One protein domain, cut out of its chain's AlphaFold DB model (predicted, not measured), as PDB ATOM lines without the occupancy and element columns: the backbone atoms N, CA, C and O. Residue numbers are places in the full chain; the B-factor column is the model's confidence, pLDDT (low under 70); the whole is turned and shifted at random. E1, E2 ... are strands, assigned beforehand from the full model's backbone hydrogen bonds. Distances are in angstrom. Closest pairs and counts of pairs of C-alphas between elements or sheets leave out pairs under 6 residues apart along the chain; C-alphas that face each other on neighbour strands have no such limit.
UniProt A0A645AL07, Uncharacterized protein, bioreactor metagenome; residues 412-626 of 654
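What this domain is: This is residues 412 to 626 of the 654 residues of an uncharacterized protein of bioreactor metagenome (UniProt A0A645AL07). The chain is wound in stacked turns, a solenoid whose walls are long parallel sheets. Each full turn passes along the sheet E1 E5 E8 E11 E14 E17 E20 E23, rounds a corner into the sheet E2 E6 E9 E12 E15 E18 E21 E24, and folds back through the sheet E3 E7 E10 E13 E16 E19 E22, which is face to face with the first. The printed part has 215 residues with 24 named strands, E1 to E24 in order along the chain, and no named helix; the class is all strand, and only E4 is outside the three sheets. The whole is compact, with a radius of gyration of the C-alphas of 15.5 A and spans of 42 by 35 by 25 A.

Where its parts are: Begin the first sheet at C-alpha 415, (-29.425, -57.038, 8.981): E1 is residues 415 to 419, then come E5, 443 to 447, and E8, 472 to 476, each 12.9 A long. Next find E11, 497 to 505, 19.3 A; E14, 525 to 533, 22.3 A; E17, 553 to 561, 22.2 A; E20, 581 to 589, 21.7 A; and E23, 610 to 618, 21.3 A, ending at (-29.056, -21.656, 1.506). The second sheet holds E2, 422 to 425; E6, 450 to 453; E9, 479 to 482; E12, 508 to 511; E15, 536 to 539; E18, 564 to 567; E21, 592 to 595; and E24, 621 to 625. The third holds E3, 433 to 435; E7, 462 to 464; E10, 491 to 493; E13, 520 to 522; E16, 548 to 550; E19, 576 to 578; and E22, 604 to 606. E4 is residues 438 to 440.

How they stand to each other: In the twisted first sheet, E1 and E5 are parallel at 2 degrees, with N 416 and O 443 2.8 A apart, within hydrogen-bond range. Look at residue 500, where E11 bends by 85 degrees; E1 runs on into E2 at 94 degrees. In the second sheet E2 and E6 are parallel, N 423 to O 450 being 2.9 A. In the third, E3 and E7 are parallel, N 435 to O 463 being 2.9 A. The first and third sheets form a sandwich, two sheets face to face, their planes 13 degrees apart; the closest C-alphas of E22 and E23, Val 604 and Val 615, are 7.7 A apart. E4 pairs with no named strand, but residues 439 to 440 pair, parallel, with residues 468 to 469.

The domain as a whole: The C-alphas of Gly 413 and Asn 626, the two farthest apart, are 49.9 A apart. The printed part has no cut, and its links between strands are tight or short. Confidence is under 70 at residues 595 to 598, 608 to 609 and 619 to 626.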
ATOM      1  N   SER A 412     -21.351 -59.033   6.060       92.69
ATOM      2  CA  SER A 412     -21.852 -59.098   4.681       92.69
ATOM      3  C   SER A 412     -23.304 -59.548   4.606       92.69
ATOM      4  O   SER A 412     -23.674 -60.523   5.250       92.69
ATOM      5  N   GLY A 413     -24.127 -58.890   3.786       92.88
ATOM      6  CA  GLY A 413     -25.508 -59.328   3.535       92.88
ATOM      7  C   GLY A 413     -26.383 -59.414   4.790       92.88
ATOM      8  O   GLY A 413     -27.341 -60.175   4.796       92.88
ATOM      9  N   SER A 414     -26.007 -58.733   5.875       96.06
ATOM     10  CA  SER A 414     -26.611 -58.921   7.198       96.06
ATOM     11  C   SER A 414     -27.530 -57.757   7.563       96.06
ATOM     12  O   SER A 414     -27.341 -56.632   7.095       96.06
ATOM     13  N   GLN A 415     -28.516 -58.032   8.412       97.56
ATOM     14  CA  GLN A 415     -29.425 -57.038   8.981       97.56
ATOM     15  C   GLN A 415     -29.079 -56.855  10.458       97.56
ATOM     16  O   GLN A 415     -29.085 -57.819  11.218       97.56
ATOM     17  N   ILE A 416     -28.740 -55.635  10.868       98.31
ATOM     18  CA  ILE A 416     -28.345 -55.314  12.241       98.31
ATOM     19  C   ILE A 416     -29.234 -54.188  12.762       98.31
ATOM     20  O   ILE A 416     -29.248 -53.096  12.196       98.31
ATOM     21  N   THR A 417     -29.932 -54.439  13.867       98.62
ATOM     22  CA  THR A 417     -30.775 -53.462  14.563       98.62
ATOM     23  C   THR A 417     -30.302 -53.287  16.003       98.62
ATOM     24  O   THR A 417     -30.269 -54.245  16.771       98.62
ATOM     25  N   ILE A 418     -29.966 -52.054  16.382       98.62
ATOM     26  CA  ILE A 418     -29.593 -51.651  17.743       98.62
ATOM     27  C   ILE A 418     -30.599 -50.590  18.200       98.62
ATOM     28  O   ILE A 418     -30.567 -49.456  17.717       98.62
ATOM     29  N   LEU A 419     -31.510 -50.954  19.104       98.44
ATOM     30  CA  LEU A 419     -32.686 -50.144  19.439       98.44
ATOM     31  C   LEU A 419     -32.866 -49.927  20.944       98.44
ATOM     32  O   LEU A 419     -32.953 -50.883  21.711       98.44
ATOM     33  N   GLY A 420     -33.036 -48.670  21.356       98.25
ATOM     34  CA  GLY A 420     -33.503 -48.336  22.705       98.25
ATOM     35  C   GLY A 420     -32.559 -48.769  23.830       98.25
ATOM     36  O   GLY A 420     -33.002 -48.979  24.956       98.25
ATOM     37  N   ASN A 421     -31.274 -48.967  23.538       98.38
ATOM     38  CA  ASN A 421     -30.297 -49.397  24.531       98.38
ATOM     39  C   ASN A 421     -29.758 -48.206  25.326       98.38
ATOM     40  O   ASN A 421     -29.609 -47.102  24.800       98.38
ATOM     41  N   SER A 422     -29.397 -48.459  26.582       97.69
ATOM     42  CA  SER A 422     -28.703 -47.510  27.450       97.69
ATOM     43  C   SER A 422     -27.326 -48.052  27.837       97.69
ATOM     44  O   SER A 422     -27.164 -49.248  28.105       97.69
ATOM     45  N   GLY A 423     -26.307 -47.193  27.823       93.81
ATOM     46  CA  GLY A 423     -24.929 -47.648  27.969       93.81
ATOM     47  C   GLY A 423     -23.968 -46.648  28.601       93.81
ATOM     48  O   GLY A 423     -24.029 -45.449  28.330       93.81
ATOM     49  N   ARG A 424     -23.023 -47.150  29.400       94.69
ATOM     50  CA  ARG A 424     -21.844 -46.394  29.855       94.69
ATOM     51  C   ARG A 424     -20.563 -47.140  29.508       94.69
ATOM     52  O   ARG A 424     -20.397 -48.292  29.899       94.69
ATOM     53  N   VAL A 425     -19.654 -46.479  28.804       92.56
ATOM     54  CA  VAL A 425     -18.345 -47.031  28.431       92.56
ATOM     55  C   VAL A 425     -17.230 -46.121  28.931       92.56
ATOM     56  O   VAL A 425     -17.195 -44.942  28.608       92.56
ATOM     57  N   GLY A 426     -16.303 -46.654  29.725       88.56
ATOM     58  CA  GLY A 426     -15.155 -45.882  30.198       88.56
ATOM     59  C   GLY A 426     -14.189 -45.550  29.060       88.56
ATOM     60  O   GLY A 426     -13.781 -44.405  28.904       88.56
ATOM     61  N   LYS A 427     -13.885 -46.573  28.253       85.88
ATOM     62  CA  LYS A 427     -13.164 -46.551  26.975       85.88
ATOM     63  C   LYS A 427     -13.749 -47.679  26.122       85.88
ATOM     64  O   LYS A 427     -13.991 -48.757  26.656       85.88
ATOM     65  N   GLY A 428     -13.980 -47.480  24.825       91.25
ATOM     66  CA  GLY A 428     -14.463 -48.556  23.943       91.25
ATOM     67  C   GLY A 428     -15.628 -48.167  23.040       91.25
ATOM     68  O   GLY A 428     -15.653 -47.062  22.507       91.25
ATOM     69  N   VAL A 429     -16.553 -49.101  22.823       94.38
ATOM     70  CA  VAL A 429     -17.631 -49.010  21.832       94.38
ATOM     71  C   VAL A 429     -18.983 -49.264  22.508       94.38
ATOM     72  O   VAL A 429     -19.160 -50.279  23.171       94.38
ATOM     73  N   GLY A 430     -19.955 -48.367  22.348       95.75
ATOM     74  CA  GLY A 430     -21.295 -48.511  22.928       95.75
ATOM     75  C   GLY A 430     -22.406 -48.316  21.906       95.75
ATOM     76  O   GLY A 430     -22.345 -47.388  21.104       95.75
ATOM     77  N   ASN A 431     -23.433 -49.168  21.926       97.19
ATOM     78  CA  ASN A 431     -24.616 -49.062  21.057       97.19
ATOM     79  C   ASN A 431     -24.253 -48.919  19.563       97.19
ATOM     80  O   ASN A 431     -24.820 -48.095  18.848       97.19
ATOM     81  N   SER A 432     -23.222 -49.626  19.106       97.12
ATOM     82  CA  SER A 432     -22.562 -49.339  17.828       97.12
ATOM     83  C   SER A 432     -22.259 -50.609  17.049       97.12
ATOM     84  O   SER A 432     -22.152 -51.698  17.617       97.12
ATOM     85  N   VAL A 433     -22.053 -50.441  15.744       96.38
ATOM     86  CA  VAL A 433     -21.474 -51.473  14.883       96.38
ATOM     87  C   VAL A 433     -20.025 -51.109  14.595       96.38
ATOM     88  O   VAL A 433     -19.725 -50.020  14.102       96.38
ATOM     89  N   HIS A 434     -19.112 -52.020  14.904       92.69
ATOM     90  CA  HIS A 434     -17.689 -51.842  14.671       92.69
ATOM     91  C   HIS A 434     -17.097 -53.062  13.974       92.69
ATOM     92  O   HIS A 434     -17.334 -54.200  14.376       92.69
ATOM     93  N   THR A 435     -16.272 -52.824  12.957       89.06
ATOM     94  CA  THR A 435     -15.418 -53.869  12.405       89.06
ATOM     95  C   THR A 435     -14.010 -53.388  12.068       89.06
ATOM     96  O   THR A 435     -13.809 -52.285  11.552       89.06
ATOM     97  N   ASP A 436     -13.028 -54.253  12.326       86.69
ATOM     98  CA  ASP A 436     -11.645 -54.069  11.874       86.69
ATOM     99  C   ASP A 436     -11.468 -54.360  10.374       86.69
ATOM    100  O   ASP A 436     -10.462 -53.971   9.784       86.69
ATOM    101  N   GLY A 437     -12.453 -54.992   9.733       86.00
ATOM    102  CA  GLY A 437     -12.439 -55.258   8.302       86.00
ATOM    103  C   GLY A 437     -13.549 -54.519   7.562       86.00
ATOM    104  O   GLY A 437     -13.623 -53.293   7.627       86.00
ATOM    105  N   SER A 438     -14.372 -55.230   6.785       87.50
ATOM    106  CA  SER A 438     -15.343 -54.611   5.859       87.50
ATOM    107  C   SER A 438     -16.808 -54.847   6.225       87.50
ATOM    108  O   SER A 438     -17.159 -55.875   6.791       87.50
ATOM    109  N   ILE A 439     -17.672 -53.910   5.842       89.00
ATOM    110  CA  ILE A 439     -19.131 -54.024   5.852       89.00
ATOM    111  C   ILE A 439     -19.593 -54.045   4.390       89.00
ATOM    112  O   ILE A 439     -19.204 -53.187   3.604       89.00
ATOM    113  N   ALA A 440     -20.404 -55.013   3.982       88.31
ATOM    114  CA  ALA A 440     -20.855 -55.145   2.599       88.31
ATOM    115  C   ALA A 440     -22.339 -55.526   2.510       88.31
ATOM    116  O   ALA A 440     -22.791 -56.390   3.254       88.31
ATOM    117  N   ALA A 441     -23.098 -54.916   1.599       88.50
ATOM    118  CA  ALA A 441     -24.498 -55.228   1.295       88.50
ATOM    119  C   ALA A 441     -25.381 -55.416   2.547       88.50
ATOM    120  O   ALA A 441     -26.222 -56.307   2.588       88.50
ATOM    121  N   SER A 442     -25.117 -54.652   3.610       92.25
ATOM    122  CA  SER A 442     -25.730 -54.847   4.928       92.25
ATOM    123  C   SER A 442     -26.636 -53.675   5.282       92.25
ATOM    124  O   SER A 442     -26.379 -52.539   4.880       92.25
ATOM    125  N   GLN A 443     -27.686 -53.957   6.045       95.69
ATOM    126  CA  GLN A 443     -28.619 -52.959   6.557       95.69
ATOM    127  C   GLN A 443     -28.345 -52.770   8.047       95.69
ATOM    128  O   GLN A 443     -28.409 -53.731   8.810       95.69
ATOM    129  N   ILE A 444     -27.998 -51.552   8.455       97.25
ATOM    130  CA  ILE A 444     -27.659 -51.216   9.836       97.25
ATOM    131  C   ILE A 444     -28.591 -50.107  10.312       97.25
ATOM    132  O   ILE A 444     -28.579 -49.008   9.760       97.25
ATOM    133  N   THR A 445     -29.351 -50.384  11.367       98.44
ATOM    134  CA  THR A 445     -30.240 -49.423  12.026       98.44
ATOM    135  C   THR A 445     -29.820 -49.244  13.481       98.44
ATOM    136  O   THR A 445     -29.821 -50.200  14.252       98.44
ATOM    137  N   ILE A 446     -29.479 -48.015  13.867       98.50
ATOM    138  CA  ILE A 446     -29.157 -47.612  15.242       98.50
ATOM    139  C   ILE A 446     -30.164 -46.536  15.652       98.50
ATOM    140  O   ILE A 446     -30.095 -45.402  15.173       98.50
ATOM    141  N   LEU A 447     -31.119 -46.884  16.514       98.25
ATOM    142  CA  LEU A 447     -32.292 -46.053  16.791       98.25
ATOM    143  C   LEU A 447     -32.546 -45.868  18.292       98.25
ATOM    144  O   LEU A 447     -32.572 -46.832  19.053       98.25
ATOM    145  N   GLY A 448     -32.788 -44.626  18.715       97.94
ATOM    146  CA  GLY A 448     -33.313 -44.328  20.054       97.94
ATOM    147  C   GLY A 448     -32.398 -44.734  21.215       97.94
ATOM    148  O   GLY A 448     -32.883 -44.973  22.317       97.94
ATOM    149  N   ASN A 449     -31.093 -44.873  20.981       98.19
ATOM    150  CA  ASN A 449     -30.147 -45.312  22.001       98.19
ATOM    151  C   ASN A 449     -29.599 -44.136  22.818       98.19
ATOM    152  O   ASN A 449     -29.489 -43.010  22.328       98.19
ATOM    153  N   GLN A 450     -29.196 -44.418  24.055       97.88
ATOM    154  CA  GLN A 450     -28.563 -43.474  24.973       97.88
ATOM    155  C   GLN A 450     -27.199 -44.015  25.409       97.88
ATOM    156  O   GLN A 450     -27.111 -45.121  25.942       97.88
ATOM    157  N   ALA A 451     -26.117 -43.267  25.194       95.12
ATOM    158  CA  ALA A 451     -24.797 -43.694  25.660       95.12
ATOM    159  C   ALA A 451     -23.886 -42.553  26.099       95.12
ATOM    160  O   ALA A 451     -23.914 -41.455  25.545       95.12
ATOM    161  N   ILE A 452     -23.043 -42.855  27.086       94.75
ATOM    162  CA  ILE A 452     -22.009 -41.956  27.600       94.75
ATOM    163  C   ILE A 452     -20.659 -42.665  27.543       94.75
ATOM    164  O   ILE A 452     -20.539 -43.824  27.947       94.75
ATOM    165  N   GLU A 453     -19.656 -41.938  27.065       93.62
ATOM    166  CA  GLU A 453     -18.279 -42.380  26.908       93.62
ATOM    167  C   GLU A 453     -17.310 -41.378  27.552       93.62
ATOM    168  O   GLU A 453     -17.501 -40.168  27.408       93.62
ATOM    169  N   SER A 454     -16.306 -41.867  28.292       90.56
ATOM    170  CA  SER A 454     -15.407 -41.008  29.088       90.56
ATOM    171  C   SER A 454     -13.919 -41.001  28.678       90.56
ATOM    172  O   SER A 454     -13.116 -40.319  29.315       90.56
ATOM    173  N   GLY A 455     -13.507 -41.729  27.641       87.44
ATOM    174  CA  GLY A 455     -12.108 -42.061  27.351       87.44
ATOM    175  C   GLY A 455     -11.732 -42.140  25.866       87.44
ATOM    176  O   GLY A 455     -10.786 -42.858  25.529       87.44
ATOM    177  N   GLY A 456     -12.423 -41.413  24.979       86.50
ATOM    178  CA  GLY A 456     -12.078 -41.300  23.552       86.50
ATOM    179  C   GLY A 456     -12.630 -42.427  22.669       86.50
ATOM    180  O   GLY A 456     -12.081 -42.740  21.614       86.50
ATOM    181  N   GLY A 457     -13.687 -43.084  23.126       92.00
ATOM    182  CA  GLY A 457     -14.393 -44.190  22.489       92.00
ATOM    183  C   GLY A 457     -15.446 -43.779  21.454       92.00
ATOM    184  O   GLY A 457     -15.430 -42.691  20.883       92.00
ATOM    185  N   THR A 458     -16.346 -44.708  21.145       94.69
ATOM    186  CA  THR A 458     -17.353 -44.595  20.083       94.69
ATOM    187  C   THR A 458     -18.732 -44.962  20.611       94.69
ATOM    188  O   THR A 458     -18.894 -46.024  21.206       94.69
ATOM    189  N   VAL A 459     -19.739 -44.127  20.357       96.38
ATOM    190  CA  VAL A 459     -21.124 -44.386  20.769       96.38
ATOM    191  C   VAL A 459     -22.128 -44.135  19.649       96.38
ATOM    192  O   VAL A 459     -21.978 -43.192  18.869       96.38
ATOM    193  N   ASN A 460     -23.167 -44.972  19.584       97.44
ATOM    194  CA  ASN A 460     -24.276 -44.880  18.627       97.44
ATOM    195  C   ASN A 460     -23.820 -44.744  17.159       97.44
ATOM    196  O   ASN A 460     -24.371 -43.951  16.402       97.44
ATOM    197  N   SER A 461     -22.750 -45.429  16.768       97.06
ATOM    198  CA  SER A 461     -22.019 -45.145  15.531       97.06
ATOM    199  C   SER A 461     -21.739 -46.404  14.717       97.06
ATOM    200  O   SER A 461     -21.798 -47.527  15.219       97.06
ATOM    201  N   VAL A 462     -21.382 -46.206  13.448       95.38
ATOM    202  CA  VAL A 462     -20.860 -47.269  12.585       95.38
ATOM    203  C   VAL A 462     -19.411 -46.971  12.244       95.38
ATOM    204  O   VAL A 462     -19.084 -45.890  11.750       95.38
ATOM    205  N   THR A 463     -18.530 -47.932  12.501       91.38
ATOM    206  CA  THR A 463     -17.102 -47.793  12.207       91.38
ATOM    207  C   THR A 463     -16.562 -49.012  11.469       91.38
ATOM    208  O   THR A 463     -16.816 -50.150  11.859       91.38
ATOM    209  N   GLY A 464     -15.803 -48.770  10.403       84.88
ATOM    210  CA  GLY A 464     -15.126 -49.810   9.627       84.88
ATOM    211  C   GLY A 464     -13.712 -49.378   9.263       84.88
ATOM    212  O   GLY A 464     -13.520 -48.260   8.774       84.88
ATOM    213  N   LYS A 465     -12.715 -50.239   9.502       81.56
ATOM    214  CA  LYS A 465     -11.331 -49.945   9.087       81.56
ATOM    215  C   LYS A 465     -11.049 -50.298   7.620       81.56
ATOM    216  O   LYS A 465     -10.214 -49.650   6.991       81.56
ATOM    217  N   GLY A 466     -11.757 -51.292   7.085       81.81
ATOM    218  CA  GLY A 466     -11.730 -51.714   5.685       81.81
ATOM    219  C   GLY A 466     -12.705 -50.920   4.811       81.81
ATOM    220  O   GLY A 466     -12.622 -49.703   4.737       81.81
ATOM    221  N   SER A 467     -13.613 -51.592   4.096       82.38
ATOM    222  CA  SER A 467     -14.575 -50.949   3.176       82.38
ATOM    223  C   SER A 467     -16.026 -51.098   3.644       82.38
ATOM    224  O   SER A 467     -16.352 -52.110   4.248       82.38
ATOM    225  N   ILE A 468     -16.895 -50.127   3.348       81.75
ATOM    226  CA  ILE A 468     -18.353 -50.160   3.546       81.75
ATOM    227  C   ILE A 468     -19.065 -50.133   2.175       81.75
ATOM    228  O   ILE A 468     -19.328 -49.077   1.612       81.75
ATOM    229  N   ARG A 469     -19.395 -51.278   1.577       81.75
ATOM    230  CA  ARG A 469     -19.938 -51.348   0.202       81.75
ATOM    231  C   ARG A 469     -21.418 -51.728   0.180       81.75
ATOM    232  O   ARG A 469     -21.795 -52.669   0.852       81.75
ATOM    233  N   GLY A 470     -22.258 -51.062  -0.602       80.69
ATOM    234  CA  GLY A 470     -23.683 -51.358  -0.788       80.69
ATOM    235  C   GLY A 470     -24.504 -51.362   0.502       80.69
ATOM    236  O   GLY A 470     -25.501 -52.069   0.575       80.69
ATOM    237  N   ALA A 471     -24.044 -50.676   1.551       86.12
ATOM    238  CA  ALA A 471     -24.688 -50.707   2.859       86.12
ATOM    239  C   ALA A 471     -25.730 -49.590   2.995       86.12
ATOM    240  O   ALA A 471     -25.502 -48.466   2.543       86.12
ATOM    241  N   SER A 472     -26.838 -49.887   3.669       93.50
ATOM    242  CA  SER A 472     -27.794 -48.881   4.138       93.50
ATOM    243  C   SER A 472     -27.589 -48.684   5.634       93.50
ATOM    244  O   SER A 472     -27.670 -49.645   6.399       93.50
ATOM    245  N   ILE A 473     -27.253 -47.463   6.045       96.19
ATOM    246  CA  ILE A 473     -26.960 -47.101   7.431       96.19
ATOM    247  C   ILE A 473     -27.928 -46.003   7.861       96.19
ATOM    248  O   ILE A 473     -27.904 -44.897   7.319       96.19
ATOM    249  N   VAL A 474     -28.726 -46.291   8.885       98.25
ATOM    250  CA  VAL A 474     -29.623 -45.334   9.533       98.25
ATOM    251  C   VAL A 474     -29.217 -45.188  10.993       98.25
ATOM    252  O   VAL A 474     -29.240 -46.153  11.755       98.25
ATOM    253  N   ILE A 475     -28.861 -43.970  11.391       98.31
ATOM    254  CA  ILE A 475     -28.596 -43.590  12.781       98.31
ATOM    255  C   ILE A 475     -29.592 -42.489  13.128       98.31
ATOM    256  O   ILE A 475     -29.484 -41.375  12.607       98.31
ATOM    257  N   ALA A 476     -30.578 -42.793  13.971       98.25
ATOM    258  CA  ALA A 476     -31.675 -41.870  14.227       98.25
ATOM    259  C   ALA A 476     -32.110 -41.775  15.693       98.25
ATOM    260  O   ALA A 476     -32.121 -42.763  16.425       98.25
ATOM    261  N   GLY A 477     -32.494 -40.569  16.122       97.88
ATOM    262  CA  GLY A 477     -33.070 -40.328  17.451       97.88
ATOM    263  C   GLY A 477     -32.166 -40.719  18.625       97.88
ATOM    264  O   GLY A 477     -32.663 -40.972  19.720       97.88
ATOM    265  N   ASN A 478     -30.852 -40.836  18.414       98.19
ATOM    266  CA  ASN A 478     -29.926 -41.261  19.459       98.19
ATOM    267  C   ASN A 478     -29.448 -40.070  20.292       98.19
ATOM    268  O   ASN A 478     -29.253 -38.973  19.768       98.19
ATOM    269  N   THR A 479     -29.194 -40.312  21.578       98.25
ATOM    270  CA  THR A 479     -28.548 -39.365  22.493       98.25
ATOM    271  C   THR A 479     -27.174 -39.888  22.898       98.25
ATOM    272  O   THR A 479     -27.044 -41.021  23.367       98.25
ATOM    273  N   GLY A 480     -26.126 -39.084  22.718       96.12
ATOM    274  CA  GLY A 480     -24.757 -39.516  22.992       96.12
ATOM    275  C   GLY A 480     -23.860 -38.445  23.605       96.12
ATOM    276  O   GLY A 480     -23.971 -37.258  23.295       96.12
ATOM    277  N   HIS A 481     -22.924 -38.873  24.445       95.88
ATOM    278  CA  HIS A 481     -21.831 -38.041  24.936       95.88
ATOM    279  C   HIS A 481     -20.512 -38.807  24.852       95.88
ATOM    280  O   HIS A 481     -20.478 -39.980  25.216       95.88
ATOM    281  N   ALA A 482     -19.440 -38.151  24.408       94.12
ATOM    282  CA  ALA A 482     -18.090 -38.709  24.462       94.12
ATOM    283  C   ALA A 482     -17.049 -37.652  24.840       94.12
ATOM    284  O   ALA A 482     -17.055 -36.555  24.280       94.12
ATOM    285  N   SER A 483     -16.107 -37.972  25.720       92.12
ATOM    286  CA  SER A 483     -14.972 -37.091  26.026       92.12
ATOM    287  C   SER A 483     -13.676 -37.547  25.354       92.12
ATOM    288  O   SER A 483     -13.618 -38.599  24.725       92.12
ATOM    289  N   ALA A 484     -12.625 -36.727  25.459       89.75
ATOM    290  CA  ALA A 484     -11.285 -37.023  24.939       89.75
ATOM    291  C   ALA A 484     -11.229 -37.368  23.431       89.75
ATOM    292  O   ALA A 484     -10.432 -38.201  23.005       89.75
ATOM    293  N   GLY A 485     -12.062 -36.717  22.615       86.88
ATOM    294  CA  GLY A 485     -12.003 -36.835  21.155       86.88
ATOM    295  C   GLY A 485     -12.808 -37.992  20.555       86.88
ATOM    296  O   GLY A 485     -12.534 -38.398  19.424       86.88
ATOM    297  N   GLY A 486     -13.786 -38.530  21.289       92.44
ATOM    298  CA  GLY A 486     -14.605 -39.661  20.848       92.44
ATOM    299  C   GLY A 486     -15.524 -39.400  19.640       92.44
ATOM    300  O   GLY A 486     -15.643 -38.289  19.112       92.44
ATOM    301  N   LEU A 487     -16.188 -40.470  19.194       95.00
ATOM    302  CA  LEU A 487     -17.117 -40.493  18.061       95.00
ATOM    303  C   LEU A 487     -18.555 -40.717  18.545       95.00
ATOM    304  O   LEU A 487     -18.824 -41.691  19.245       95.00
ATOM    305  N   VAL A 488     -19.488 -39.852  18.146       97.00
ATOM    306  CA  VAL A 488     -20.882 -39.882  18.615       97.00
ATOM    307  C   VAL A 488     -21.853 -39.813  17.439       97.00
ATOM    308  O   VAL A 488     -21.753 -38.897  16.621       97.00
ATOM    309  N   ASN A 489     -22.824 -40.730  17.366       97.25
ATOM    310  CA  ASN A 489     -23.907 -40.725  16.367       97.25
ATOM    311  C   ASN A 489     -23.405 -40.589  14.912       97.25
ATOM    312  O   ASN A 489     -23.947 -39.815  14.125       97.25
ATOM    313  N   SER A 490     -22.296 -41.239  14.572       96.88
ATOM    314  CA  SER A 490     -21.520 -40.913  13.374       96.88
ATOM    315  C   SER A 490     -21.146 -42.152  12.570       96.88
ATOM    316  O   SER A 490     -21.194 -43.283  13.057       96.88
ATOM    317  N   VAL A 491     -20.721 -41.931  11.328       94.62
ATOM    318  CA  VAL A 491     -20.139 -42.978  10.482       94.62
ATOM    319  C   VAL A 491     -18.681 -42.649  10.220       94.62
ATOM    320  O   VAL A 491     -18.362 -41.566   9.731       94.62
ATOM    321  N   LYS A 492     -17.785 -43.588  10.527       91.12
ATOM    322  CA  LYS A 492     -16.358 -43.477  10.216       91.12
ATOM    323  C   LYS A 492     -15.912 -44.652   9.364       91.12
ATOM    324  O   LYS A 492     -16.081 -45.808   9.746       91.12
ATOM    325  N   ASN A 493     -15.270 -44.347   8.247       82.75
ATOM    326  CA  ASN A 493     -14.671 -45.343   7.375       82.75
ATOM    327  C   ASN A 493     -13.268 -44.906   6.948       82.75
ATOM    328  O   ASN A 493     -13.097 -43.790   6.451       82.75
ATOM    329  N   SER A 494     -12.285 -45.798   7.102       77.75
ATOM    330  CA  SER A 494     -10.908 -45.547   6.653       77.75
ATOM    331  C   SER A 494     -10.522 -46.182   5.310       77.75
ATOM    332  O   SER A 494      -9.439 -45.890   4.820       77.75
ATOM    333  N   GLY A 495     -11.381 -46.997   4.682       75.31
ATOM    334  CA  GLY A 495     -11.174 -47.515   3.319       75.31
ATOM    335  C   GLY A 495     -12.250 -47.039   2.340       75.31
ATOM    336  O   GLY A 495     -12.458 -45.843   2.185       75.31
ATOM    337  N   THR A 496     -12.978 -47.927   1.657       75.00
ATOM    338  CA  THR A 496     -13.965 -47.541   0.617       75.00
ATOM    339  C   THR A 496     -15.414 -47.657   1.093       75.00
ATOM    340  O   THR A 496     -15.890 -48.773   1.240       75.00
ATOM    341  N   ILE A 497     -16.153 -46.557   1.226       73.38
ATOM    342  CA  ILE A 497     -17.615 -46.545   1.126       73.38
ATOM    343  C   ILE A 497     -18.053 -46.576  -0.361       73.38
ATOM    344  O   ILE A 497     -17.672 -45.717  -1.147       73.38
ATOM    345  N   ALA A 498     -18.851 -47.537  -0.819       77.94
ATOM    346  CA  ALA A 498     -19.319 -47.538  -2.218       77.94
ATOM    347  C   ALA A 498     -20.792 -47.900  -2.323       77.94
ATOM    348  O   ALA A 498     -21.195 -48.868  -1.702       77.94
ATOM    349  N   GLY A 499     -21.584 -47.167  -3.105       79.62
ATOM    350  CA  GLY A 499     -23.025 -47.393  -3.269       79.62
ATOM    351  C   GLY A 499     -23.817 -47.403  -1.956       79.62
ATOM    352  O   GLY A 499     -24.785 -48.149  -1.847       79.62
ATOM    353  N   ALA A 500     -23.378 -46.656  -0.942       83.44
ATOM    354  CA  ALA A 500     -24.007 -46.657   0.374       83.44
ATOM    355  C   ALA A 500     -25.065 -45.554   0.507       83.44
ATOM    356  O   ALA A 500     -24.947 -44.480  -0.085       83.44
ATOM    357  N   GLN A 501     -26.074 -45.806   1.333       92.00
ATOM    358  CA  GLN A 501     -27.031 -44.798   1.782       92.00
ATOM    359  C   GLN A 501     -26.798 -44.568   3.271       92.00
ATOM    360  O   GLN A 501     -26.924 -45.497   4.063       92.00
ATOM    361  N   ILE A 502     -26.415 -43.351   3.651       95.06
ATOM    362  CA  ILE A 502     -26.128 -42.987   5.040       95.06
ATOM    363  C   ILE A 502     -27.101 -41.895   5.463       95.06
ATOM    364  O   ILE A 502     -27.102 -40.813   4.882       95.06
ATOM    365  N   SER A 503     -27.897 -42.167   6.493       97.56
ATOM    366  CA  SER A 503     -28.859 -41.227   7.068       97.56
ATOM    367  C   SER A 503     -28.593 -41.021   8.556       97.56
ATOM    368  O   SER A 503     -28.746 -41.947   9.351       97.56
ATOM    369  N   LEU A 504     -28.216 -39.799   8.932       98.00
ATOM    370  CA  LEU A 504     -28.059 -39.344  10.315       98.00
ATOM    371  C   LEU A 504     -29.192 -38.360  10.628       98.00
ATOM    372  O   LEU A 504     -29.156 -37.222  10.154       98.00
ATOM    373  N   ILE A 505     -30.213 -38.791  11.376       97.81
ATOM    374  CA  ILE A 505     -31.472 -38.038  11.510       97.81
ATOM    375  C   ILE A 505     -31.876 -37.823  12.971       97.81
ATOM    376  O   ILE A 505     -32.023 -38.775  13.732       97.81
ATOM    377  N   GLY A 506     -32.142 -36.575  13.364       97.56
ATOM    378  CA  GLY A 506     -32.760 -36.286  14.665       97.56
ATOM    379  C   GLY A 506     -31.903 -36.683  15.870       97.56
ATOM    380  O   GLY A 506     -32.438 -36.947  16.943       97.56
ATOM    381  N   ASN A 507     -30.585 -36.800  15.701       97.94
ATOM    382  CA  ASN A 507     -29.693 -37.217  16.775       97.94
ATOM    383  C   ASN A 507     -29.280 -36.029  17.645       97.94
ATOM    384  O   ASN A 507     -29.031 -34.928  17.147       97.94
ATOM    385  N   GLN A 508     -29.124 -36.282  18.942       98.00
ATOM    386  CA  GLN A 508     -28.565 -35.347  19.906       98.00
ATOM    387  C   GLN A 508     -27.212 -35.860  20.399       98.00
ATOM    388  O   GLN A 508     -27.086 -36.994  20.859       98.00
ATOM    389  N   GLY A 509     -26.169 -35.042  20.314       95.81
ATOM    390  CA  GLY A 509     -24.835 -35.481  20.700       95.81
ATOM    391  C   GLY A 509     -23.947 -34.364  21.213       95.81
ATOM    392  O   GLY A 509     -24.110 -33.202  20.842       95.81
ATOM    393  N   SER A 510     -22.977 -34.723  22.048       95.25
ATOM    394  CA  SER A 510     -21.938 -33.797  22.493       95.25
ATOM    395  C   SER A 510     -20.582 -34.479  22.616       95.25
ATOM    396  O   SER A 510     -20.504 -35.662  22.953       95.25
ATOM    397  N   THR A 511     -19.506 -33.735  22.363       94.12
ATOM    398  CA  THR A 511     -18.152 -34.221  22.616       94.12
ATOM    399  C   THR A 511     -17.200 -33.162  23.158       94.12
ATOM    400  O   THR A 511     -17.321 -31.974  22.853       94.12
ATOM    401  N   THR A 512     -16.219 -33.599  23.945       91.06
ATOM    402  CA  THR A 512     -15.080 -32.776  24.370       91.06
ATOM    403  C   THR A 512     -13.766 -33.346  23.839       91.06
ATOM    404  O   THR A 512     -13.626 -34.554  23.666       91.06
ATOM    405  N   GLY A 513     -12.787 -32.481  23.565       87.75
ATOM    406  CA  GLY A 513     -11.439 -32.902  23.150       87.75
ATOM    407  C   GLY A 513     -11.270 -33.158  21.653       87.75
ATOM    408  O   GLY A 513     -10.487 -34.024  21.283       87.75
ATOM    409  N   GLY A 514     -11.997 -32.438  20.792       87.50
ATOM    410  CA  GLY A 514     -11.804 -32.520  19.337       87.50
ATOM    411  C   GLY A 514     -12.541 -33.668  18.638       87.50
ATOM    412  O   GLY A 514     -12.169 -34.047  17.528       87.50
ATOM    413  N   GLY A 515     -13.575 -34.234  19.266       92.88
ATOM    414  CA  GLY A 515     -14.329 -35.375  18.732       92.88
ATOM    415  C   GLY A 515     -15.240 -35.045  17.543       92.88
ATOM    416  O   GLY A 515     -15.331 -33.900  17.084       92.88
ATOM    417  N   LYS A 516     -15.956 -36.067  17.055       94.75
ATOM    418  CA  LYS A 516     -16.920 -35.953  15.944       94.75
ATOM    419  C   LYS A 516     -18.326 -36.348  16.386       94.75
ATOM    420  O   LYS A 516     -18.507 -37.396  17.002       94.75
ATOM    421  N   VAL A 517     -19.318 -35.534  16.031       96.38
ATOM    422  CA  VAL A 517     -20.721 -35.719  16.430       96.38
ATOM    423  C   VAL A 517     -21.640 -35.606  15.220       96.38
ATOM    424  O   VAL A 517     -21.507 -34.661  14.441       96.38
ATOM    425  N   ASN A 518     -22.593 -36.531  15.071       96.50
ATOM    426  CA  ASN A 518     -23.593 -36.525  13.992       96.50
ATOM    427  C   ASN A 518     -22.960 -36.327  12.598       96.50
ATOM    428  O   ASN A 518     -23.453 -35.549  11.785       96.50
ATOM    429  N   SER A 519     -21.795 -36.928  12.360       96.25
ATOM    430  CA  SER A 519     -20.947 -36.608  11.212       96.25
ATOM    431  C   SER A 519     -20.540 -37.856  10.439       96.25
ATOM    432  O   SER A 519     -20.508 -38.967  10.971       96.25
ATOM    433  N   VAL A 520     -20.186 -37.664   9.173       94.31
ATOM    434  CA  VAL A 520     -19.603 -38.712   8.329       94.31
ATOM    435  C   VAL A 520     -18.135 -38.380   8.080       94.31
ATOM    436  O   VAL A 520     -17.813 -37.303   7.587       94.31
ATOM    437  N   ASP A 521     -17.237 -39.296   8.437       91.12
ATOM    438  CA  ASP A 521     -15.802 -39.215   8.152       91.12
ATOM    439  C   ASP A 521     -15.421 -40.263   7.111       91.12
ATOM    440  O   ASP A 521     -15.378 -41.461   7.408       91.12
ATOM    441  N   ASN A 522     -15.133 -39.798   5.898       86.75
ATOM    442  CA  ASN A 522     -14.666 -40.629   4.803       86.75
ATOM    443  C   ASN A 522     -13.177 -40.390   4.547       86.75
ATOM    444  O   ASN A 522     -12.798 -39.302   4.114       86.75
ATOM    445  N   GLN A 523     -12.345 -41.414   4.748       82.56
ATOM    446  CA  GLN A 523     -10.904 -41.330   4.469       82.56
ATOM    447  C   GLN A 523     -10.464 -42.059   3.192       82.56
ATOM    448  O   GLN A 523      -9.289 -42.006   2.849       82.56
ATOM    449  N   GLY A 524     -11.385 -42.684   2.452       76.75
ATOM    450  CA  GLY A 524     -11.091 -43.278   1.144       76.75
ATOM    451  C   GLY A 524     -12.145 -42.914   0.107       76.75
ATOM    452  O   GLY A 524     -12.446 -41.741  -0.077       76.75
ATOM    453  N   HIS A 525     -12.689 -43.879  -0.629       81.31
ATOM    454  CA  HIS A 525     -13.717 -43.594  -1.640       81.31
ATOM    455  C   HIS A 525     -15.110 -43.644  -0.998       81.31
ATOM    456  O   HIS A 525     -15.343 -44.581  -0.264       81.31
ATOM    457  N   LEU A 526     -16.020 -42.706  -1.259       82.75
ATOM    458  CA  LEU A 526     -17.426 -42.699  -0.856       82.75
ATOM    459  C   LEU A 526     -18.278 -42.579  -2.111       82.75
ATOM    460  O   LEU A 526     -18.206 -41.567  -2.784       82.75
ATOM    461  N   SER A 527     -19.102 -43.568  -2.446       86.50
ATOM    462  CA  SER A 527     -20.168 -43.356  -3.430       86.50
ATOM    463  C   SER A 527     -21.552 -43.610  -2.861       86.50
ATOM    464  O   SER A 527     -21.726 -44.534  -2.066       86.50
ATOM    465  N   GLY A 528     -22.524 -42.790  -3.261       89.38
ATOM    466  CA  GLY A 528     -23.920 -42.908  -2.847       89.38
ATOM    467  C   GLY A 528     -24.490 -41.622  -2.252       89.38
ATOM    468  O   GLY A 528     -24.205 -40.529  -2.741       89.38
ATOM    469  N   GLN A 529     -25.342 -41.761  -1.237       92.75
ATOM    470  CA  GLN A 529     -26.106 -40.652  -0.661       92.75
ATOM    471  C   GLN A 529     -25.781 -40.482   0.822       92.75
ATOM    472  O   GLN A 529     -25.773 -41.455   1.580       92.75
ATOM    473  N   VAL A 530     -25.546 -39.238   1.234       95.06
ATOM    474  CA  VAL A 530     -25.351 -38.853   2.634       95.06
ATOM    475  C   VAL A 530     -26.398 -37.810   3.010       95.06
ATOM    476  O   VAL A 530     -26.414 -36.717   2.450       95.06
ATOM    477  N   LEU A 531     -27.237 -38.134   3.990       97.06
ATOM    478  CA  LEU A 531     -28.204 -37.231   4.600       97.06
ATOM    479  C   LEU A 531     -27.839 -37.004   6.070       97.06
ATOM    480  O   LEU A 531     -27.775 -37.947   6.855       97.06
ATOM    481  N   ILE A 532     -27.636 -35.746   6.447       97.25
ATOM    482  CA  ILE A 532     -27.427 -35.305   7.829       97.25
ATOM    483  C   ILE A 532     -28.513 -34.276   8.133       97.25
ATOM    484  O   ILE A 532     -28.416 -33.127   7.696       97.25
ATOM    485  N   ALA A 533     -29.570 -34.679   8.841       96.88
ATOM    486  CA  ALA A 533     -30.751 -33.839   9.010       96.88
ATOM    487  C   ALA A 533     -31.315 -33.772  10.433       96.88
ATOM    488  O   ALA A 533     -31.389 -34.775  11.140       96.88
ATOM    489  N   GLY A 534     -31.769 -32.584  10.841       96.19
ATOM    490  CA  GLY A 534     -32.485 -32.394  12.108       96.19
ATOM    491  C   GLY A 534     -31.661 -32.702  13.361       96.19
ATOM    492  O   GLY A 534     -32.229 -32.981  14.412       96.19
ATOM    493  N   ASN A 535     -30.330 -32.725  13.265       97.12
ATOM    494  CA  ASN A 535     -29.468 -33.119  14.374       97.12
ATOM    495  C   ASN A 535     -29.105 -31.925  15.264       97.12
ATOM    496  O   ASN A 535     -28.901 -30.811  14.780       97.12
ATOM    497  N   ARG A 536     -28.934 -32.178  16.565       96.75
ATOM    498  CA  ARG A 536     -28.396 -31.231  17.548       96.75
ATOM    499  C   ARG A 536     -27.034 -31.720  18.041       96.75
ATOM    500  O   ARG A 536     -26.942 -32.774  18.663       96.75
ATOM    501  N   GLY A 537     -25.969 -30.972  17.768       93.62
ATOM    502  CA  GLY A 537     -24.596 -31.385  18.073       93.62
ATOM    503  C   GLY A 537     -23.785 -30.296  18.765       93.62
ATOM    504  O   GLY A 537     -23.863 -29.133  18.370       93.62
ATOM    505  N   SER A 538     -22.963 -30.669  19.750       93.19
ATOM    506  CA  SER A 538     -21.936 -29.784  20.314       93.19
ATOM    507  C   SER A 538     -20.548 -30.431  20.369       93.19
ATOM    508  O   SER A 538     -20.415 -31.615  20.668       93.19
ATOM    509  N   ALA A 539     -19.493 -29.671  20.074       92.12
ATOM    510  CA  ALA A 539     -18.113 -30.140  20.182       92.12
ATOM    511  C   ALA A 539     -17.160 -29.036  20.657       92.12
ATOM    512  O   ALA A 539     -17.233 -27.901  20.191       92.12
ATOM    513  N   THR A 540     -16.218 -29.370  21.543       88.25
ATOM    514  CA  THR A 540     -15.171 -28.436  22.004       88.25
ATOM    515  C   THR A 540     -13.782 -28.780  21.454       88.25
ATOM    516  O   THR A 540     -13.562 -29.883  20.953       88.25
ATOM    517  N   MET A 541     -12.839 -27.829  21.550       84.12
ATOM    518  CA  MET A 541     -11.424 -27.985  21.163       84.12
ATOM    519  C   MET A 541     -11.214 -28.459  19.710       84.12
ATOM    520  O   MET A 541     -10.562 -29.468  19.469       84.12
ATOM    521  N   GLY A 542     -11.791 -27.751  18.731       82.38
ATOM    522  CA  GLY A 542     -11.589 -28.066  17.309       82.38
ATOM    523  C   GLY A 542     -12.410 -29.244  16.761       82.38
ATOM    524  O   GLY A 542     -12.122 -29.736  15.673       82.38
ATOM    525  N   GLY A 543     -13.426 -29.712  17.493       91.06
ATOM    526  CA  GLY A 543     -14.271 -30.831  17.063       91.06
ATOM    527  C   GLY A 543     -15.188 -30.529  15.870       91.06
ATOM    528  O   GLY A 543     -15.325 -29.388  15.423       91.06
ATOM    529  N   THR A 544     -15.821 -31.578  15.340       93.50
ATOM    530  CA  THR A 544     -16.696 -31.522  14.153       93.50
ATOM    531  C   THR A 544     -18.120 -31.953  14.494       93.50
ATOM    532  O   THR A 544     -18.313 -33.019  15.078       93.50
ATOM    533  N   VAL A 545     -19.124 -31.168  14.094       94.06
ATOM    534  CA  VAL A 545     -20.544 -31.476  14.322       94.06
ATOM    535  C   VAL A 545     -21.372 -31.388  13.042       94.06
ATOM    536  O   VAL A 545     -21.166 -30.483  12.232       94.06
ATOM    537  N   ASN A 546     -22.335 -32.302  12.879       94.69
ATOM    538  CA  ASN A 546     -23.343 -32.288  11.807       94.69
ATOM    539  C   ASN A 546     -22.741 -32.108  10.399       94.69
ATOM    540  O   ASN A 546     -23.252 -31.334   9.589       94.69
ATOM    541  N   SER A 547     -21.594 -32.730  10.132       94.06
ATOM    542  CA  SER A 547     -20.769 -32.403   8.966       94.06
ATOM    543  C   SER A 547     -20.311 -33.643   8.212       94.06
ATOM    544  O   SER A 547     -20.211 -34.741   8.761       94.06
ATOM    545  N   LEU A 548     -19.961 -33.444   6.946       92.94
ATOM    546  CA  LEU A 548     -19.206 -34.418   6.167       92.94
ATOM    547  C   LEU A 548     -17.740 -33.984   6.113       92.94
ATOM    548  O   LEU A 548     -17.428 -32.879   5.673       92.94
ATOM    549  N   VAL A 549     -16.834 -34.877   6.499       91.44
ATOM    550  CA  VAL A 549     -15.393 -34.726   6.283       91.44
ATOM    551  C   VAL A 549     -14.964 -35.756   5.246       91.44
ATOM    552  O   VAL A 549     -14.963 -36.954   5.519       91.44
ATOM    553  N   ASN A 550     -14.603 -35.288   4.055       87.62
ATOM    554  CA  ASN A 550     -14.124 -36.109   2.953       87.62
ATOM    555  C   ASN A 550     -12.616 -35.914   2.766       87.62
ATOM    556  O   ASN A 550     -12.173 -34.814   2.450       87.62
ATOM    557  N   GLN A 551     -11.826 -36.970   2.947       85.62
ATOM    558  CA  GLN A 551     -10.371 -36.957   2.758       85.62
ATOM    559  C   GLN A 551      -9.916 -37.776   1.544       85.62
ATOM    560  O   GLN A 551      -8.769 -37.645   1.136       85.62
ATOM    561  N   GLY A 552     -10.804 -38.570   0.941       80.81
ATOM    562  CA  GLY A 552     -10.537 -39.278  -0.312       80.81
ATOM    563  C   GLY A 552     -11.483 -38.840  -1.432       80.81
ATOM    564  O   GLY A 552     -11.700 -37.650  -1.637       80.81
ATOM    565  N   VAL A 553     -12.038 -39.778  -2.192       82.94
ATOM    566  CA  VAL A 553     -12.953 -39.477  -3.308       82.94
ATOM    567  C   VAL A 553     -14.388 -39.620  -2.828       82.94
ATOM    568  O   VAL A 553     -14.695 -40.583  -2.150       82.94
ATOM    569  N   MET A 554     -15.283 -38.719  -3.203       84.38
ATOM    570  CA  MET A 554     -16.718 -38.846  -3.030       84.38
ATOM    571  C   MET A 554     -17.405 -38.754  -4.392       84.38
ATOM    572  O   MET A 554     -17.071 -37.874  -5.175       84.38
ATOM    573  N   SER A 555     -18.401 -39.597  -4.657       88.06
ATOM    574  CA  SER A 555     -19.303 -39.484  -5.799       88.06
ATOM    575  C   SER A 555     -20.766 -39.661  -5.383       88.06
ATOM    576  O   SER A 555     -21.106 -40.632  -4.713       88.06
ATOM    577  N   GLY A 556     -21.651 -38.742  -5.766       89.44
ATOM    578  CA  GLY A 556     -23.076 -38.795  -5.406       89.44
ATOM    579  C   GLY A 556     -23.572 -37.533  -4.704       89.44
ATOM    580  O   GLY A 556     -23.140 -36.439  -5.061       89.44
ATOM    581  N   SER A 557     -24.502 -37.660  -3.754       91.56
ATOM    582  CA  SER A 557     -25.167 -36.503  -3.134       91.56
ATOM    583  C   SER A 557     -24.929 -36.389  -1.628       91.56
ATOM    584  O   SER A 557     -24.920 -37.380  -0.894       91.56
ATOM    585  N   VAL A 558     -24.761 -35.151  -1.167       92.88
ATOM    586  CA  VAL A 558     -24.715 -34.772   0.251       92.88
ATOM    587  C   VAL A 558     -25.824 -33.776   0.528       92.88
ATOM    588  O   VAL A 558     -25.900 -32.743  -0.135       92.88
ATOM    589  N   VAL A 559     -26.629 -34.041   1.550       94.62
ATOM    590  CA  VAL A 559     -27.618 -33.099   2.075       94.62
ATOM    591  C   VAL A 559     -27.371 -32.896   3.567       94.62
ATOM    592  O   VAL A 559     -27.419 -33.848   4.342       94.62
ATOM    593  N   ILE A 560     -27.126 -31.650   3.971       92.81
ATOM    594  CA  ILE A 560     -27.015 -31.229   5.374       92.81
ATOM    595  C   ILE A 560     -28.134 -30.225   5.648       92.81
ATOM    596  O   ILE A 560     -28.051 -29.083   5.189       92.81
ATOM    597  N   ALA A 561     -29.182 -30.630   6.371       93.38
ATOM    598  CA  ALA A 561     -30.389 -29.814   6.498       93.38
ATOM    599  C   ALA A 561     -30.985 -29.716   7.910       93.38
ATOM    600  O   ALA A 561     -31.093 -30.709   8.624       93.38
ATOM    601  N   GLY A 562     -31.443 -28.524   8.303       91.81
ATOM    602  CA  GLY A 562     -32.209 -28.339   9.544       91.81
ATOM    603  C   GLY A 562     -31.449 -28.693  10.828       91.81
ATOM    604  O   GLY A 562     -32.068 -29.070  11.819       91.81
ATOM    605  N   ASN A 563     -30.116 -28.648  10.816       93.25
ATOM    606  CA  ASN A 563     -29.294 -29.019  11.964       93.25
ATOM    607  C   ASN A 563     -29.007 -27.816  12.876       93.25
ATOM    608  O   ASN A 563     -28.884 -26.681  12.415       93.25
ATOM    609  N   GLN A 564     -28.819 -28.084  14.168       93.31
ATOM    610  CA  GLN A 564     -28.341 -27.139  15.173       93.31
ATOM    611  C   GLN A 564     -26.959 -27.578  15.665       93.31
ATOM    612  O   GLN A 564     -26.809 -28.630  16.289       93.31
ATOM    613  N   GLY A 565     -25.929 -26.789  15.372       88.38
ATOM    614  CA  GLY A 565     -24.538 -27.121  15.674       88.38
ATOM    615  C   GLY A 565     -23.853 -26.075  16.549       88.38
ATOM    616  O   GLY A 565     -24.082 -24.872  16.418       88.38
ATOM    617  N   SER A 566     -22.998 -26.528  17.459       88.19
ATOM    618  CA  SER A 566     -22.120 -25.669  18.251       88.19
ATOM    619  C   SER A 566     -20.720 -26.271  18.298       88.19
ATOM    620  O   SER A 566     -20.499 -27.293  18.941       88.19
ATOM    621  N   ALA A 567     -19.771 -25.663  17.593       85.00
ATOM    622  CA  ALA A 567     -18.359 -26.017  17.694       85.00
ATOM    623  C   ALA A 567     -17.624 -24.919  18.482       85.00
ATOM    624  O   ALA A 567     -18.007 -23.757  18.409       85.00
ATOM    625  N   ALA A 568     -16.587 -25.253  19.251       82.19
ATOM    626  CA  ALA A 568     -15.695 -24.250  19.842       82.19
ATOM    627  C   ALA A 568     -14.671 -23.733  18.812       82.19
ATOM    628  O   ALA A 568     -14.615 -24.220  17.680       82.19
ATOM    629  N   ALA A 569     -13.839 -22.765  19.214       74.12
ATOM    630  CA  ALA A 569     -12.814 -22.171  18.357       74.12
ATOM    631  C   ALA A 569     -11.960 -23.231  17.628       74.12
ATOM    632  O   ALA A 569     -11.544 -24.228  18.223       74.12
ATOM    633  N   GLY A 570     -11.746 -23.023  16.326       77.19
ATOM    634  CA  GLY A 570     -11.047 -23.964  15.435       77.19
ATOM    635  C   GLY A 570     -11.877 -25.158  14.931       77.19
ATOM    636  O   GLY A 570     -11.344 -25.983  14.193       77.19
ATOM    637  N   GLY A 571     -13.147 -25.289  15.334       85.88
ATOM    638  CA  GLY A 571     -14.004 -26.429  14.989       85.88
ATOM    639  C   GLY A 571     -14.818 -26.283  13.697       85.88
ATOM    640  O   GLY A 571     -14.752 -25.274  12.993       85.88
ATOM    641  N   VAL A 572     -15.613 -27.312  13.387       88.44
ATOM    642  CA  VAL A 572     -16.437 -27.408  12.166       88.44
ATOM    643  C   VAL A 572     -17.898 -27.701  12.522       88.44
ATOM    644  O   VAL A 572     -18.163 -28.606  13.310       88.44
ATOM    645  N   SER A 573     -18.851 -26.980  11.924       89.69
ATOM    646  CA  SER A 573     -20.290 -27.146  12.174       89.69
ATOM    647  C   SER A 573     -21.125 -27.060  10.897       89.69
ATOM    648  O   SER A 573     -21.009 -26.093  10.152       89.69
ATOM    649  N   ASN A 574     -22.036 -28.013  10.678       88.56
ATOM    650  CA  ASN A 574     -23.004 -27.977   9.571       88.56
ATOM    651  C   ASN A 574     -22.343 -27.756   8.190       88.56
ATOM    652  O   ASN A 574     -22.832 -26.973   7.375       88.56
ATOM    653  N   SER A 575     -21.193 -28.390   7.949       88.25
ATOM    654  CA  SER A 575     -20.310 -28.097   6.815       88.25
ATOM    655  C   SER A 575     -19.902 -29.353   6.051       88.25
ATOM    656  O   SER A 575     -19.937 -30.473   6.561       88.25
ATOM    657  N   VAL A 576     -19.430 -29.150   4.822       88.06
ATOM    658  CA  VAL A 576     -18.668 -30.154   4.076       88.06
ATOM    659  C   VAL A 576     -17.212 -29.716   4.012       88.06
ATOM    660  O   VAL A 576     -16.895 -28.672   3.446       88.06
ATOM    661  N   ILE A 577     -16.313 -30.519   4.575       88.06
ATOM    662  CA  ILE A 577     -14.866 -30.322   4.481       88.06
ATOM    663  C   ILE A 577     -14.312 -31.330   3.490       88.06
ATOM    664  O   ILE A 577     -14.265 -32.524   3.774       88.06
ATOM    665  N   ASN A 578     -13.869 -30.845   2.338       83.38
ATOM    666  CA  ASN A 578     -13.257 -31.655   1.302       83.38
ATOM    667  C   ASN A 578     -11.741 -31.459   1.280       83.38
ATOM    668  O   ASN A 578     -11.270 -30.359   1.016       83.38
ATOM    669  N   LYS A 579     -10.978 -32.524   1.511       84.25
ATOM    670  CA  LYS A 579      -9.521 -32.589   1.310       84.25
ATOM    671  C   LYS A 579      -9.129 -33.471   0.116       84.25
ATOM    672  O   LYS A 579      -7.960 -33.496  -0.239       84.25
ATOM    673  N   GLY A 580     -10.087 -34.174  -0.494       82.81
ATOM    674  CA  GLY A 580      -9.875 -35.022  -1.672       82.81
ATOM    675  C   GLY A 580     -10.769 -34.608  -2.846       82.81
ATOM    676  O   GLY A 580     -10.824 -33.437  -3.195       82.81
ATOM    677  N   VAL A 581     -11.487 -35.521  -3.494       82.06
ATOM    678  CA  VAL A 581     -12.357 -35.189  -4.644       82.06
ATOM    679  C   VAL A 581     -13.824 -35.357  -4.261       82.06
ATOM    680  O   VAL A 581     -14.152 -36.346  -3.628       82.06
ATOM    681  N   ILE A 582     -14.715 -34.446  -4.657       82.19
ATOM    682  CA  ILE A 582     -16.174 -34.649  -4.642       82.19
ATOM    683  C   ILE A 582     -16.682 -34.532  -6.079       82.19
ATOM    684  O   ILE A 582     -16.475 -33.505  -6.711       82.19
ATOM    685  N   ALA A 583     -17.366 -35.553  -6.582       84.56
ATOM    686  CA  ALA A 583     -17.991 -35.602  -7.897       84.56
ATOM    687  C   ALA A 583     -19.510 -35.814  -7.753       84.56
ATOM    688  O   ALA A 583     -19.975 -36.945  -7.601       84.56
ATOM    689  N   GLY A 584     -20.301 -34.740  -7.754       85.12
ATOM    690  CA  GLY A 584     -21.750 -34.824  -7.550       85.12
ATOM    691  C   GLY A 584     -22.368 -33.567  -6.940       85.12
ATOM    692  O   GLY A 584     -21.918 -32.461  -7.235       85.12
ATOM    693  N   SER A 585     -23.420 -33.717  -6.131       86.81
ATOM    694  CA  SER A 585     -24.162 -32.583  -5.567       86.81
ATOM    695  C   SER A 585     -23.987 -32.439  -4.056       86.81
ATOM    696  O   SER A 585     -23.990 -33.413  -3.306       86.81
ATOM    697  N   VAL A 586     -23.860 -31.198  -3.595       86.88
ATOM    698  CA  VAL A 586     -23.851 -30.849  -2.172       86.88
ATOM    699  C   VAL A 586     -24.901 -29.777  -1.920       86.88
ATOM    700  O   VAL A 586     -24.855 -28.717  -2.540       86.88
ATOM    701  N   ALA A 587     -25.819 -30.040  -0.992       87.31
ATOM    702  CA  ALA A 587     -26.830 -29.097  -0.534       87.31
ATOM    703  C   ALA A 587     -26.728 -28.892   0.985       87.31
ATOM    704  O   ALA A 587     -26.830 -29.844   1.759       87.31
ATOM    705  N   ILE A 588     -26.553 -27.645   1.418       85.06
ATOM    706  CA  ILE A 588     -26.581 -27.241   2.830       85.06
ATOM    707  C   ILE A 588     -27.753 -26.277   3.012       85.06
ATOM    708  O   ILE A 588     -27.738 -25.193   2.431       85.06
ATOM    709  N   VAL A 589     -28.775 -26.663   3.784       85.94
ATOM    710  CA  VAL A 589     -30.051 -25.927   3.841       85.94
ATOM    711  C   VAL A 589     -30.554 -25.724   5.271       85.94
ATOM    712  O   VAL A 589     -30.738 -26.681   6.013       85.94
ATOM    713  N   GLY A 590     -30.846 -24.481   5.660       83.25
ATOM    714  CA  GLY A 590     -31.634 -24.212   6.873       83.25
ATOM    715  C   GLY A 590     -30.964 -24.635   8.187       83.25
ATOM    716  O   GLY A 590     -31.651 -25.081   9.101       83.25
ATOM    717  N   ASN A 591     -29.632 -24.574   8.278       84.31
ATOM    718  CA  ASN A 591     -28.906 -24.953   9.493       84.31
ATOM    719  C   ASN A 591     -28.648 -23.739  10.403       84.31
ATOM    720  O   ASN A 591     -28.593 -22.594   9.950       84.31
ATOM    721  N   THR A 592     -28.457 -24.005  11.694       84.44
ATOM    722  CA  THR A 592     -28.148 -23.008  12.724       84.44
ATOM    723  C   THR A 592     -26.818 -23.342  13.399       84.44
ATOM    724  O   THR A 592     -26.600 -24.477  13.835       84.44
ATOM    725  N   SER A 593     -25.910 -22.368  13.493       80.38
ATOM    726  CA  SER A 593     -24.587 -22.552  14.114       80.38
ATOM    727  C   SER A 593     -24.249 -21.468  15.138       80.38
ATOM    728  O   SER A 593     -24.620 -20.305  14.970       80.38
ATOM    729  N   MET A 594     -23.479 -21.836  16.164       70.75
ATOM    730  CA  MET A 594     -22.792 -20.877  17.038       70.75
ATOM    731  C   MET A 594     -21.500 -20.386  16.364       70.75
ATOM    732  O   MET A 594     -20.725 -21.202  15.862       70.75
ATOM    733  N   ALA A 595     -21.265 -19.071  16.345       59.62
ATOM    734  CA  ALA A 595     -20.091 -18.450  15.735       59.62
ATOM    735  C   ALA A 595     -19.036 -18.069  16.793       59.62
ATOM    736  O   ALA A 595     -19.341 -17.414  17.786       59.62
ATOM    737  N   ALA A 596     -17.780 -18.458  16.557       61.38
ATOM    738  CA  ALA A 596     -16.601 -18.103  17.347       61.38
ATOM    739  C   ALA A 596     -15.352 -18.083  16.448       61.38
ATOM    740  O   ALA A 596     -15.385 -18.554  15.306       61.38
ATOM    741  N   ALA A 597     -14.239 -17.553  16.960       58.78
ATOM    742  CA  ALA A 597     -12.994 -17.426  16.205       58.78
ATOM    743  C   ALA A 597     -12.509 -18.777  15.635       58.78
ATOM    744  O   ALA A 597     -12.431 -19.781  16.342       58.78
ATOM    745  N   GLY A 598     -12.173 -18.806  14.343       66.38
ATOM    746  CA  GLY A 598     -11.631 -19.996  13.676       66.38
ATOM    747  C   GLY A 598     -12.637 -21.121  13.395       66.38
ATOM    748  O   GLY A 598     -12.212 -22.197  12.979       66.38
ATOM    749  N   ILE A 599     -13.943 -20.911  13.602       72.06
ATOM    750  CA  ILE A 599     -14.973 -21.904  13.254       72.06
ATOM    751  C   ILE A 599     -15.236 -21.920  11.746       72.06
ATOM    752  O   ILE A 599     -15.443 -20.878  11.125       72.06
ATOM    753  N   THR A 600     -15.322 -23.118  11.164       76.75
ATOM    754  CA  THR A 600     -15.915 -23.331   9.834       76.75
ATOM    755  C   THR A 600     -17.382 -23.720   9.998       76.75
ATOM    756  O   THR A 600     -17.670 -24.750  10.604       76.75
ATOM    757  N   SER A 601     -18.313 -22.913   9.484       80.69
ATOM    758  CA  SER A 601     -19.746 -23.164   9.656       80.69
ATOM    759  C   SER A 601     -20.547 -22.989   8.370       80.69
ATOM    760  O   SER A 601     -20.367 -21.987   7.682       80.69
ATOM    761  N   GLY A 602     -21.487 -23.905   8.107       76.56
ATOM    762  CA  GLY A 602     -22.518 -23.731   7.078       76.56
ATOM    763  C   GLY A 602     -21.959 -23.584   5.668       76.56
ATOM    764  O   GLY A 602     -22.465 -22.784   4.889       76.56
ATOM    765  N   SER A 603     -20.864 -24.275   5.366       77.94
ATOM    766  CA  SER A 603     -20.058 -24.027   4.168       77.94
ATOM    767  C   SER A 603     -19.485 -25.303   3.567       77.94
ATOM    768  O   SER A 603     -19.325 -26.319   4.248       77.94
ATOM    769  N   VAL A 604     -19.135 -25.227   2.281       78.38
ATOM    770  CA  VAL A 604     -18.357 -26.255   1.583       78.38
ATOM    771  C   VAL A 604     -16.931 -25.748   1.413       78.38
ATOM    772  O   VAL A 604     -16.686 -24.799   0.670       78.38
ATOM    773  N   ARG A 605     -15.974 -26.371   2.105       78.44
ATOM    774  CA  ARG A 605     -14.566 -25.964   2.088       78.44
ATOM    775  C   ARG A 605     -13.715 -26.988   1.355       78.44
ATOM    776  O   ARG A 605     -13.581 -28.118   1.810       78.44
ATOM    777  N   ASN A 606     -13.091 -26.563   0.262       71.88
ATOM    778  CA  ASN A 606     -12.137 -27.375  -0.486       71.88
ATOM    779  C   ASN A 606     -10.692 -27.038  -0.061       71.88
ATOM    780  O   ASN A 606     -10.181 -25.968  -0.385       71.88
ATOM    781  N   MET A 607     -10.056 -27.925   0.702       71.44
ATOM    782  CA  MET A 607      -8.739 -27.778   1.333       71.44
ATOM    783  C   MET A 607      -7.704 -28.694   0.661       71.44
ATOM    784  O   MET A 607      -7.255 -29.669   1.258       71.44
ATOM    785  N   GLY A 608      -7.347 -28.388  -0.589       61.72
ATOM    786  CA  GLY A 608      -6.353 -29.150  -1.368       61.72
ATOM    787  C   GLY A 608      -6.936 -30.197  -2.325       61.72
ATOM    788  O   GLY A 608      -6.183 -30.901  -2.987       61.72
ATOM    789  N   GLY A 609      -8.265 -30.273  -2.414       65.06
ATOM    790  CA  GLY A 609      -9.005 -31.214  -3.244       65.06
ATOM    791  C   GLY A 609      -9.622 -30.625  -4.522       65.06
ATOM    792  O   GLY A 609      -9.298 -29.508  -4.927       65.06
ATOM    793  N   ALA A 610     -10.587 -31.331  -5.122       71.06
ATOM    794  CA  ALA A 610     -11.428 -30.850  -6.227       71.06
ATOM    795  C   ALA A 610     -12.922 -31.109  -5.958       71.06
ATOM    796  O   ALA A 610     -13.277 -32.130  -5.376       71.06
ATOM    797  N   VAL A 611     -13.802 -30.208  -6.403       71.75
ATOM    798  CA  VAL A 611     -15.258 -30.422  -6.410       71.75
ATOM    799  C   VAL A 611     -15.755 -30.274  -7.845       71.75
ATOM    800  O   VAL A 611     -15.630 -29.205  -8.433       71.75
ATOM    801  N   ALA A 612     -16.288 -31.353  -8.409       72.50
ATOM    802  CA  ALA A 612     -16.837 -31.443  -9.754       72.50
ATOM    803  C   ALA A 612     -18.345 -31.733  -9.667       72.50
ATOM    804  O   ALA A 612     -18.763 -32.871  -9.469       72.50
ATOM    805  N   GLY A 613     -19.169 -30.690  -9.776       76.00
ATOM    806  CA  GLY A 613     -20.628 -30.797  -9.736       76.00
ATOM    807  C   GLY A 613     -21.294 -29.578  -9.097       76.00
ATOM    808  O   GLY A 613     -20.722 -28.488  -9.091       76.00
ATOM    809  N   ALA A 614     -22.515 -29.747  -8.591       76.62
ATOM    810  CA  ALA A 614     -23.324 -28.648  -8.068       76.62
ATOM    811  C   ALA A 614     -23.147 -28.486  -6.553       76.62
ATOM    812  O   ALA A 614     -23.300 -29.441  -5.794       76.62
ATOM    813  N   VAL A 615     -22.884 -27.263  -6.100       76.25
ATOM    814  CA  VAL A 615     -22.837 -26.922  -4.675       76.25
ATOM    815  C   VAL A 615     -23.829 -25.801  -4.400       76.25
ATOM    816  O   VAL A 615     -23.747 -24.742  -5.017       76.25
ATOM    817  N   GLY A 616     -24.750 -26.034  -3.468       75.69
ATOM    818  CA  GLY A 616     -25.732 -25.060  -3.006       75.69
ATOM    819  C   GLY A 616     -25.708 -24.919  -1.487       75.69
ATOM    820  O   GLY A 616     -25.756 -25.909  -0.758       75.69
ATOM    821  N   VAL A 617     -25.659 -23.677  -1.008       75.69
ATOM    822  CA  VAL A 617     -25.775 -23.331   0.415       75.69
ATOM    823  C   VAL A 617     -26.869 -22.276   0.550       75.69
ATOM    824  O   VAL A 617     -26.773 -21.219  -0.068       75.69
ATOM    825  N   ALA A 618     -27.911 -22.550   1.338       74.12
ATOM    826  CA  ALA A 618     -29.056 -21.656   1.506       74.12
ATOM    827  C   ALA A 618     -29.595 -21.668   2.947       74.12
ATOM    828  O   ALA A 618     -29.634 -22.702   3.608       74.12
ATOM    829  N   GLY A 619     -30.040 -20.513   3.452       62.91
ATOM    830  CA  GLY A 619     -30.751 -20.421   4.738       62.91
ATOM    831  C   GLY A 619     -29.937 -20.791   5.988       62.91
ATOM    832  O   GLY A 619     -30.526 -21.146   7.003       62.91
ATOM    833  N   ASN A 620     -28.601 -20.744   5.939       62.50
ATOM    834  CA  ASN A 620     -27.764 -20.996   7.113       62.50
ATOM    835  C   ASN A 620     -27.649 -19.729   7.982       62.50
ATOM    836  O   ASN A 620     -27.151 -18.711   7.506       62.50
ATOM    837  N   THR A 621     -28.081 -19.792   9.244       61.81
ATOM    838  CA  THR A 621     -28.113 -18.638  10.163       61.81
ATOM    839  C   THR A 621     -27.193 -18.848  11.370       61.81
ATOM    840  O   THR A 621     -27.135 -19.926  11.965       61.81
ATOM    841  N   ALA A 622     -26.439 -17.814  11.744       56.88
ATOM    842  CA  ALA A 622     -25.718 -17.798  13.015       56.88
ATOM    843  C   ALA A 622     -26.683 -17.350  14.124       56.88
ATOM    844  O   ALA A 622     -27.325 -16.316  13.975       56.88
ATOM    845  N   TYR A 623     -26.795 -18.109  15.220       56.31
ATOM    846  CA  TYR A 623     -27.745 -17.800  16.308       56.31
ATOM    847  C   TYR A 623     -27.080 -17.241  17.577       56.31
ATOM    848  O   TYR A 623     -27.765 -16.854  18.516       56.31
ATOM    849  N   SER A 624     -25.744 -17.206  17.620       51.03
ATOM    850  CA  SER A 624     -24.958 -16.641  18.720       51.03
ATOM    851  C   SER A 624     -23.593 -16.215  18.186       51.03
ATOM    852  O   SER A 624     -22.862 -17.053  17.653       51.03
ATOM    853  N   ALA A 625     -23.254 -14.934  18.334       41.69
ATOM    854  CA  ALA A 625     -21.944 -14.365  18.030       41.69
ATOM    855  C   ALA A 625     -21.462 -13.573  19.253       41.69
ATOM    856  O   ALA A 625     -22.246 -12.842  19.857       41.69
ATOM    857  N   ASN A 626     -20.187 -13.706  19.625       38.97
ATOM    858  CA  ASN A 626     -19.598 -12.794  20.607       38.97
ATOM    859  C   ASN A 626     -19.602 -11.358  20.041       38.97
ATOM    860  O   ASN A 626     -19.554 -11.157  18.825       38.97
TER     861      ASN A 626